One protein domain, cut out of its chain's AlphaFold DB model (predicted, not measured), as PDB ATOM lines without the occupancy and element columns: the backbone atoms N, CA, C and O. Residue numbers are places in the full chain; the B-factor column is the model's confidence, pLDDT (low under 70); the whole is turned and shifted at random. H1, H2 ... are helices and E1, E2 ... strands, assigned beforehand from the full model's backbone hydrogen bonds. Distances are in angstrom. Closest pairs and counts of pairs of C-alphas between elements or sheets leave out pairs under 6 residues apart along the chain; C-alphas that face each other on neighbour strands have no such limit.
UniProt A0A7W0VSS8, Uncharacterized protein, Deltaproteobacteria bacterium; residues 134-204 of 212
ATOM      1  N   ASP A 134      53.608 -30.633  74.697       87.62
ATOM      2  CA  ASP A 134      53.601 -31.869  73.935       87.62
ATOM      3  C   ASP A 134      52.167 -32.362  73.759       87.62
ATOM      4  O   ASP A 134      51.366 -32.375  74.704       87.62
ATOM      5  N   ALA A 135      51.855 -32.833  72.553       86.50
ATOM      6  CA  ALA A 135      50.684 -33.671  72.353       86.50
ATOM      7  C   ALA A 135      50.892 -34.980  73.127       86.50
ATOM      8  O   ALA A 135      51.899 -35.671  72.956       86.50
ATOM      9  N   LEU A 136      49.945 -35.319  73.999       86.31
ATOM     10  CA  LEU A 136      49.988 -36.566  74.754       86.31
ATOM     11  C   LEU A 136      49.289 -37.672  73.964       86.31
ATOM     12  O   LEU A 136      48.216 -37.453  73.403       86.31
ATOM     13  N   GLY A 137      49.878 -38.870  73.950       86.62
ATOM     14  CA  GLY A 137      49.215 -40.058  73.413       86.62
ATOM     15  C   GLY A 137      48.002 -40.454  74.261       86.62
ATOM     16  O   GLY A 137      47.931 -40.117  75.442       86.62
ATOM     17  N   TRP A 138      47.060 -41.203  73.681       87.75
ATOM     18  CA  TRP A 138      45.793 -41.556  74.341       87.75
ATOM     19  C   TRP A 138      45.983 -42.239  75.712       87.75
ATOM     20  O   TRP A 138      45.245 -41.954  76.655       87.75
ATOM     21  N   GLU A 139      46.995 -43.103  75.854       90.00
ATOM     22  CA  GLU A 139      47.304 -43.776  77.124       90.00
ATOM     23  C   GLU A 139      47.776 -42.794  78.196       90.00
ATOM     24  O   GLU A 139      47.375 -42.894  79.358       90.00
ATOM     25  N   ASP A 140      48.625 -41.843  77.804       89.12
ATOM     26  CA  ASP A 140      49.152 -40.817  78.696       89.12
ATOM     27  C   ASP A 140      48.030 -39.872  79.127       89.12
ATOM     28  O   ASP A 140      47.899 -39.596  80.318       89.12
ATOM     29  N   GLN A 141      47.171 -39.451  78.190       90.44
ATOM     30  CA  GLN A 141      45.994 -38.635  78.492       90.44
ATOM     31  C   GLN A 141      45.098 -39.313  79.534       90.44
ATOM     32  O   GLN A 141      44.734 -38.684  80.528       90.44
ATOM     33  N   LYS A 142      44.803 -40.610  79.368       90.88
ATOM     34  CA  LYS A 142      43.975 -41.369  80.318       90.88
ATOM     35  C   LYS A 142      44.586 -41.396  81.722       90.88
ATOM     36  O   LYS A 142      43.916 -41.024  82.685       90.88
ATOM     37  N   LYS A 143      45.861 -41.784  81.845       90.94
ATOM     38  CA  LYS A 143      46.567 -41.847  83.143       90.94
ATOM     39  C   LYS A 143      46.618 -40.481  83.825       90.94
ATOM     40  O   LYS A 143      46.512 -40.372  85.046       90.94
ATOM     41  N   VAL A 144      46.813 -39.430  83.035       91.56
ATOM     42  CA  VAL A 144      46.866 -38.053  83.512       91.56
ATOM     43  C   VAL A 144      45.500 -37.584  84.022       91.56
ATOM     44  O   VAL A 144      45.433 -37.019  85.113       91.56
ATOM     45  N   LEU A 145      44.417 -37.863  83.293       91.12
ATOM     46  CA  LEU A 145      43.054 -37.532  83.717       91.12
ATOM     47  C   LEU A 145      42.644 -38.281  84.990       91.12
ATOM     48  O   LEU A 145      42.078 -37.673  85.895       91.12
ATOM     49  N   GLU A 146      42.982 -39.567  85.110       91.44
ATOM     50  CA  GLU A 146      42.750 -40.350  86.334       91.44
ATOM     51  C   GLU A 146      43.454 -39.717  87.545       91.44
ATOM     52  O   GLU A 146      42.842 -39.509  88.597       91.44
ATOM     53  N   ARG A 147      44.731 -39.336  87.386       91.06
ATOM     54  CA  ARG A 147      45.500 -38.636  88.429       91.06
ATOM     55  C   ARG A 147      44.911 -37.274  88.777       91.06
ATOM     56  O   ARG A 147      44.933 -36.897  89.947       91.06
ATOM     57  N   LEU A 148      44.424 -36.537  87.782       92.06
ATOM     58  CA  LEU A 148      43.812 -35.232  87.985       92.06
ATOM     59  C   LEU A 148      42.497 -35.361  88.764       92.06
ATOM     60  O   LEU A 148      42.330 -34.703  89.789       92.06
ATOM     61  N   HIS A 149      41.596 -36.253  88.347       90.94
ATOM     62  CA  HIS A 149      40.326 -36.485  89.040       90.94
ATOM     63  C   HIS A 149      40.520 -36.937  90.490       90.94
ATOM     64  O   HIS A 149      39.781 -36.489  91.362       90.94
ATOM     65  N   ALA A 150      41.550 -37.741  90.776       90.31
ATOM     66  CA  ALA A 150      41.887 -38.141  92.143       90.31
ATOM     67  C   ALA A 150      42.314 -36.968  93.052       90.31
ATOM     68  O   ALA A 150      42.293 -37.101  94.274       90.31
ATOM     69  N   ARG A 151      42.717 -35.828  92.474       90.62
ATOM     70  CA  ARG A 151      43.174 -34.628  93.199       90.62
ATOM     71  C   ARG A 151      42.126 -33.520  93.270       90.62
ATOM     72  O   ARG A 151      42.241 -32.631  94.109       90.62
ATOM     73  N   ILE A 152      41.111 -33.560  92.411       91.44
ATOM     74  CA  ILE A 152      40.047 -32.558  92.371       91.44
ATOM     75  C   ILE A 152      39.069 -32.787  93.533       91.44
ATOM     76  O   ILE A 152      38.265 -33.721  93.525       91.44
ATOM     77  N   ALA A 153      39.099 -31.893  94.520       89.44
ATOM     78  CA  ALA A 153      38.181 -31.923  95.655       89.44
ATOM     79  C   ALA A 153      36.729 -31.559  95.260       89.44
ATOM     80  O   ALA A 153      36.514 -30.847  94.270       89.44
ATOM     81  N   PRO A 154      35.718 -31.989  96.042       91.00
ATOM     82  CA  PRO A 154      34.348 -31.499  95.895       91.00
ATOM     83  C   PRO A 154      34.281 -29.964  95.948       91.00
ATOM     84  O   PRO A 154      34.947 -29.335  96.768       91.00
ATOM     85  N   GLY A 155      33.482 -29.361  95.065       87.69
ATOM     86  CA  GLY A 155      33.345 -27.901  94.943       87.69
ATOM     87  C   GLY A 155      34.376 -27.225  94.030       87.69
ATOM     88  O   GLY A 155      34.245 -26.042  93.731       87.69
ATOM     89  N   HIS A 156      35.374 -27.962  93.540       91.56
ATOM     90  CA  HIS A 156      36.310 -27.451  92.543       91.56
ATOM     91  C   HIS A 156      35.621 -27.246  91.171       91.56
ATOM     92  O   HIS A 156      34.784 -28.070  90.795       91.56
ATOM     93  N   PRO A 157      36.001 -26.232  90.360       88.56
ATOM     94  CA  PRO A 157      35.346 -25.930  89.075       88.56
ATOM     95  C   PRO A 157      35.335 -27.066  88.042       88.56
ATOM     96  O   PRO A 157      34.516 -27.065  87.124       88.56
ATOM     97  N   LEU A 158      36.263 -28.016  88.177       91.25
ATOM     98  CA  LEU A 158      36.405 -29.184  87.299       91.25
ATOM     99  C   LEU A 158      35.838 -30.477  87.908       91.25
ATOM    100  O   LEU A 158      35.954 -31.540  87.306       91.25
ATOM    101  N   HIS A 159      35.267 -30.418  89.114       91.31
ATOM    102  CA  HIS A 159      34.741 -31.604  89.782       91.31
ATOM    103  C   HIS A 159      33.604 -32.223  88.960       91.31
ATOM    104  O   HIS A 159      32.661 -31.526  88.591       91.31
ATOM    105  N   GLN A 160      33.710 -33.528  88.678       86.81
ATOM    106  CA  GLN A 160      32.747 -34.307  87.882       86.81
ATOM    107  C   GLN A 160      32.518 -33.798  86.445       86.81
ATOM    108  O   GLN A 160      31.522 -34.160  85.820       86.81
ATOM    109  N   LYS A 161      33.426 -32.980  85.896       89.50
ATOM    110  CA  LYS A 161      33.368 -32.583  84.486       89.50
ATOM    111  C   LYS A 161      34.085 -33.605  83.610       89.50
ATOM    112  O   LYS A 161      35.117 -34.143  83.996       89.50
ATOM    113  N   GLU A 162      33.560 -33.836  82.411       90.69
ATOM    114  CA  GLU A 162      34.315 -34.512  81.356       90.69
ATOM    115  C   GLU A 162      35.383 -33.556  80.824       90.69
ATOM    116  O   GLU A 162      35.090 -32.397  80.537       90.69
ATOM    117  N   LEU A 163      36.627 -34.022  80.736       91.94
ATOM    118  CA  LEU A 163      37.773 -33.211  80.334       91.94
ATOM    119  C   LEU A 163      38.468 -33.874  79.147       91.94
ATOM    120  O   LEU A 163      38.773 -35.066  79.192       91.94
ATOM    121  N   GLU A 164      38.781 -33.087  78.124       91.31
ATOM    122  CA  GLU A 164      39.646 -33.501  77.020       91.31
ATOM    123  C   GLU A 164      41.027 -32.864  77.198       91.31
ATOM    124  O   GLU A 164      41.135 -31.651  77.371       91.31
ATOM    125  N   VAL A 165      42.095 -33.666  77.174       90.19
ATOM    126  CA  VAL A 165      43.467 -33.144  77.260       90.19
ATOM    127  C   VAL A 165      43.938 -32.747  75.870       90.19
ATOM    128  O   VAL A 165      44.073 -33.599  74.995       90.19
ATOM    129  N   LEU A 166      44.246 -31.465  75.689       89.06
ATOM    130  CA  LEU A 166      44.717 -30.940  74.412       89.06
ATOM    131  C   LEU A 166      46.236 -31.106  74.276       89.06
ATOM    132  O   LEU A 166      46.728 -31.725  73.336       89.06
ATOM    133  N   VAL A 167      46.981 -30.569  75.245       91.19
ATOM    134  CA  VAL A 167      48.450 -30.607  75.321       91.19
ATOM    135  C   VAL A 167      48.904 -30.603  76.782       91.19
ATOM    136  O   VAL A 167      48.181 -30.137  77.667       91.19
ATOM    137  N   GLY A 168      50.118 -31.093  77.043       91.38
ATOM    138  CA  GLY A 168      50.739 -31.060  78.369       91.38
ATOM    139  C   GLY A 168      52.132 -30.438  78.350       91.38
ATOM    140  O   GLY A 168      52.899 -30.661  77.420       91.38
ATOM    141  N   ARG A 169      52.483 -29.688  79.395       91.25
ATOM    142  CA  ARG A 169      53.807 -29.091  79.593       91.25
ATOM    143  C   ARG A 169      54.525 -29.799  80.734       91.25
ATOM    144  O   ARG A 169      54.349 -29.472  81.908       91.25
ATOM    145  N   ARG A 170      55.351 -30.790  80.388       85.75
ATOM    146  CA  ARG A 170      55.994 -31.690  81.369       85.75
ATOM    147  C   ARG A 170      56.910 -30.964  82.354       85.75
ATOM    148  O   ARG A 170      57.003 -31.377  83.503       85.75
ATOM    149  N   SER A 171      57.576 -29.892  81.924       87.62
ATOM    150  CA  SER A 171      58.510 -29.133  82.768       87.62
ATOM    151  C   SER A 171      57.836 -28.398  83.927       87.62
ATOM    152  O   SER A 171      58.490 -28.138  84.935       87.62
ATOM    153  N   THR A 172      56.550 -28.067  83.797       88.25
ATOM    154  CA  THR A 172      55.764 -27.349  84.812       88.25
ATOM    155  C   THR A 172      54.627 -28.189  85.393       88.25
ATOM    156  O   THR A 172      53.888 -27.694  86.242       88.25
ATOM    157  N   ASP A 173      54.505 -29.454  84.970       90.56
ATOM    158  CA  ASP A 173      53.422 -30.371  85.351       90.56
ATOM    159  C   ASP A 173      52.024 -29.777  85.057       90.56
ATOM    160  O   ASP A 173      51.069 -29.962  85.813       90.56
ATOM    161  N   GLU A 174      51.918 -29.009  83.965       93.38
ATOM    162  CA  GLU A 174      50.700 -28.306  83.545       93.38
ATOM    163  C   GLU A 174      50.002 -29.028  82.389       93.38
ATOM    164  O   GLU A 174      50.636 -29.566  81.479       93.38
ATOM    165  N   LEU A 175      48.674 -28.994  82.403       93.94
ATOM    166  CA  LEU A 175      47.808 -29.515  81.353       93.94
ATOM    167  C   LEU A 175      46.914 -28.407  80.840       93.94
ATOM    168  O   LEU A 175      46.362 -27.656  81.641       93.94
ATOM    169  N   LEU A 176      46.717 -28.358  79.528       93.31
ATOM    170  CA  LEU A 176      45.644 -27.587  78.927       93.31
ATOM    171  C   LEU A 176      44.503 -28.546  78.586       93.31
ATOM    172  O   LEU A 176      44.682 -29.468  77.785       93.31
ATOM    173  N   VAL A 177      43.347 -28.332  79.208       93.25
ATOM    174  CA  VAL A 177      42.149 -29.154  79.018       93.25
ATOM    175  C   VAL A 177      40.997 -28.337  78.439       93.25
ATOM    176  O   VAL A 177      40.873 -27.144  78.724       93.25
ATOM    177  N   LEU A 178      40.152 -28.993  77.647       91.56
ATOM    178  CA  LEU A 178      38.903 -28.459  77.110       91.56
ATOM    179  C   LEU A 178      37.715 -29.033  77.890       91.56
ATOM    180  O   LEU A 178      37.667 -30.232  78.175       91.56
ATOM    181  N   LEU A 179      36.770 -28.164  78.243       91.62
ATOM    182  CA  LEU A 179      35.524 -28.514  78.918       91.62
ATOM    183  C   LEU A 179      34.379 -28.674  77.897       91.62
ATOM    184  O   LEU A 179      34.443 -28.100  76.807       91.62
ATOM    185  N   PRO A 180      33.279 -29.370  78.253       88.62
ATOM    186  CA  PRO A 180      32.170 -29.626  77.328       88.62
ATOM    187  C   PRO A 180      31.431 -28.357  76.884       88.62
ATOM    188  O   PRO A 180      30.813 -28.333  75.823       88.62
ATOM    189  N   ASP A 181      31.500 -27.296  77.691       88.69
ATOM    190  CA  ASP A 181      30.930 -25.978  77.390       88.69
ATOM    191  C   ASP A 181      31.830 -25.119  76.476       88.69
ATOM    192  O   ASP A 181      31.467 -23.993  76.140       88.69
ATOM    193  N   GLY A 182      32.987 -25.642  76.053       85.94
ATOM    194  CA  GLY A 182      33.970 -24.946  75.221       85.94
ATOM    195  C   GLY A 182      34.971 -24.090  76.001       85.94
ATOM    196  O   GLY A 182      35.909 -23.563  75.404       85.94
ATOM    197  N   THR A 183      34.816 -23.970  77.322       91.19
ATOM    198  CA  THR A 183      35.798 -23.304  78.190       91.19
ATOM    199  C   THR A 183      37.083 -24.121  78.225       91.19
ATOM    200  O   THR A 183      37.064 -25.349  78.176       91.19
ATOM    201  N   MET A 184      38.221 -23.453  78.362       92.88
ATOM    202  CA  MET A 184      39.509 -24.111  78.543       92.88
ATOM    203  C   MET A 184      40.029 -23.900  79.956       92.88
ATOM    204  O   MET A 184      39.715 -22.902  80.607       92.88
ATOM    205  N   ALA A 185      40.874 -24.812  80.420       94.25
ATOM    206  CA  ALA A 185      41.548 -24.672  81.697       94.25
ATOM    207  C   ALA A 185      43.015 -25.077  81.598       94.25
ATOM    208  O   ALA A 185      43.338 -26.116  81.028       94.25
ATOM    209  N   VAL A 186      43.896 -24.283  82.205       94.38
ATOM    210  CA  VAL A 186      45.233 -24.753  82.571       94.38
ATOM    211  C   VAL A 186      45.144 -25.302  83.980       94.38
ATOM    212  O   VAL A 186      44.704 -24.593  84.888       94.38
ATOM    213  N   VAL A 187      45.563 -26.551  84.148       94.69
ATOM    214  CA  VAL A 187      45.527 -27.260  85.423       94.69
ATOM    215  C   VAL A 187      46.908 -27.787  85.747       94.69
ATOM    216  O   VAL A 187      47.520 -28.468  84.923       94.69
ATOM    217  N   ARG A 188      47.398 -27.505  86.950       94.25
ATOM    218  CA  ARG A 188      48.651 -28.082  87.432       94.25
ATOM    219  C   ARG A 188      48.377 -29.388  88.171       94.25
ATOM    220  O   ARG A 188      47.607 -29.424  89.126       94.25
ATOM    221  N   LEU A 189      49.026 -30.472  87.760       91.31
ATOM    222  CA  LEU A 189      48.810 -31.799  88.345       91.31
ATOM    223  C   LEU A 189      49.309 -31.912  89.794       91.31
ATOM    224  O   LEU A 189      48.768 -32.707  90.566       91.31
ATOM    225  N   SER A 190      50.311 -31.123  90.186       89.69
ATOM    226  CA  SER A 190      50.898 -31.186  91.528       89.69
ATOM    227  C   SER A 190      49.942 -30.743  92.637       89.69
ATOM    228  O   SER A 190      49.981 -31.316  93.725       89.69
ATOM    229  N   ASP A 191      49.079 -29.761  92.379       90.62
ATOM    230  CA  ASP A 191      48.215 -29.128  93.389       90.62
ATOM    231  C   ASP A 191      46.762 -28.905  92.927       90.62
ATOM    232  O   ASP A 191      45.959 -28.372  93.687       90.62
ATOM    233  N   ALA A 192      46.413 -29.330  91.707       91.81
ATOM    234  CA  ALA A 192      45.118 -29.097  91.064       91.81
ATOM    235  C   ALA A 192      44.746 -27.608  90.905       91.81
ATOM    236  O   ALA A 192      43.589 -27.291  90.621       91.81
ATOM    237  N   SER A 193      45.709 -26.683  91.035       92.75
ATOM    238  CA  SER A 193      45.462 -25.268  90.759       92.75
ATOM    239  C   SER A 193      44.992 -25.091  89.315       92.75
ATOM    240  O   SER A 193      45.546 -25.674  88.381       92.75
ATOM    241  N   THR A 194      43.921 -24.313  89.150       94.62
ATOM    242  CA  THR A 194      43.181 -24.202  87.891       94.62
ATOM    243  C   THR A 194      42.993 -22.743  87.509       94.62
ATOM    244  O   THR A 194      42.523 -21.936  88.311       94.62
ATOM    245  N   ARG A 195      43.311 -22.416  86.255       94.56
ATOM    246  CA  ARG A 195      43.001 -21.127  85.626       94.56
ATOM    247  C   ARG A 195      42.102 -21.375  84.421       94.56
ATOM    248  O   ARG A 195      42.491 -22.123  83.528       94.56
ATOM    249  N   LEU A 196      40.910 -20.781  84.429       93.50
ATOM    250  CA  LEU A 196      39.917 -20.901  83.358       93.50
ATOM    251  C   LEU A 196      40.114 -19.804  82.309       93.50
ATOM    252  O   LEU A 196      40.562 -18.711  82.648       93.50
ATOM    253  N   PHE A 197      39.742 -20.108  81.068       92.75
ATOM    254  CA  PHE A 197      39.750 -19.186  79.935       92.75
ATOM    255  C   PHE A 197      38.540 -19.451  79.048       92.75
ATOM    256  O   PHE A 197      38.237 -20.603  78.734       92.75
ATOM    257  N   ALA A 198      37.902 -18.393  78.566       87.44
ATOM    258  CA  ALA A 198      36.822 -18.483  77.595       87.44
ATOM    259  C   ALA A 198      37.329 -18.732  76.164       87.44
ATOM    260  O   ALA A 198      36.546 -19.104  75.293       87.44
ATOM    261  N   SER A 199      38.617 -18.489  75.877       84.62
ATOM    262  CA  SER A 199      39.178 -18.666  74.530       84.62
ATOM    263  C   SER A 199      40.708 -18.769  74.498       84.62
ATOM    264  O   SER A 199      41.402 -18.379  75.439       84.62
ATOM    265  N   TRP A 200      41.249 -19.219  73.359       84.44
ATOM    266  CA  TRP A 200      42.689 -19.195  73.054       84.44
ATOM    267  C   TRP A 200      43.303 -17.789  73.077       84.44
ATOM    268  O   TRP A 200      44.500 -17.664  73.316       84.44
ATOM    269  N   ASP A 201      42.511 -16.733  72.856       79.12
ATOM    270  CA  ASP A 201      42.984 -15.344  72.960       79.12
ATOM    271  C   ASP A 201      43.184 -14.893  74.404       79.12
ATOM    272  O   ASP A 201      44.067 -14.089  74.679       79.12
ATOM    273  N   GLU A 202      42.365 -15.390  75.328       84.50
ATOM    274  CA  GLU A 202      42.493 -15.064  76.749       84.50
ATOM    275  C   GLU A 202      43.675 -15.804  77.386       84.50
ATOM    276  O   GLU A 202      44.372 -15.263  78.246       84.50
ATOM    277  N   TRP A 203      43.934 -17.033  76.935       82.88
ATOM    278  CA  TRP A 203      45.065 -17.824  77.412       82.88
ATOM    279  C   TRP A 203      46.426 -17.226  77.028       82.88
ATOM    280  O   TRP A 203      47.366 -17.294  77.824       82.88
ATOM    281  N   LEU A 204      46.511 -16.605  75.848       70.69
ATOM    282  CA  LEU A 204      47.663 -15.844  75.374       70.69
ATOM    283  C   LEU A 204      47.379 -14.343  75.512       70.69
ATOM    284  O   LEU A 204      47.074 -13.686  74.508       70.69
TER     285      LEU A 204
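What this domain is: This is residues 134 to 204 of the 212 residues of an uncharacterized protein of Deltaproteobacteria bacterium (UniProt A0A7W0VSS8). Helix H1 crosses one face of a four-stranded antiparallel sheet, in two layers; H2 only grazes it. Along 71 printed residues, of mixed class, come H1, the meander E1 E2 E3 E4, each strand beside the one before, and H2. It is compact: radius of gyration of the C-alphas 11.3 A, spans 29 by 28 by 21 A.

How they stand to each other: H1, residues 138 to 149, runs across E1, residues 164 to 169, at 88 degrees on the local plane. E2, residues 174 to 178, E3, 184 to 188, and E4, 194 to 197, follow in hairpins. Within hydrogen-bond range, each 2.9 A, are N 166 and O 176, N 177 and O 185, N 186 and O 195. Every O i to N i+4 pair of H1 is within range.

Where its parts are: H1 runs 16.5 A from C-alpha 138, (45.793, -41.556, 74.341). H2, residues 200 to 203, ends at (45.065, -17.824, 77.412).

The domain as a whole: The printed part has no cut and no residue under pLDDT 70; residues 150 to 163 make a long link.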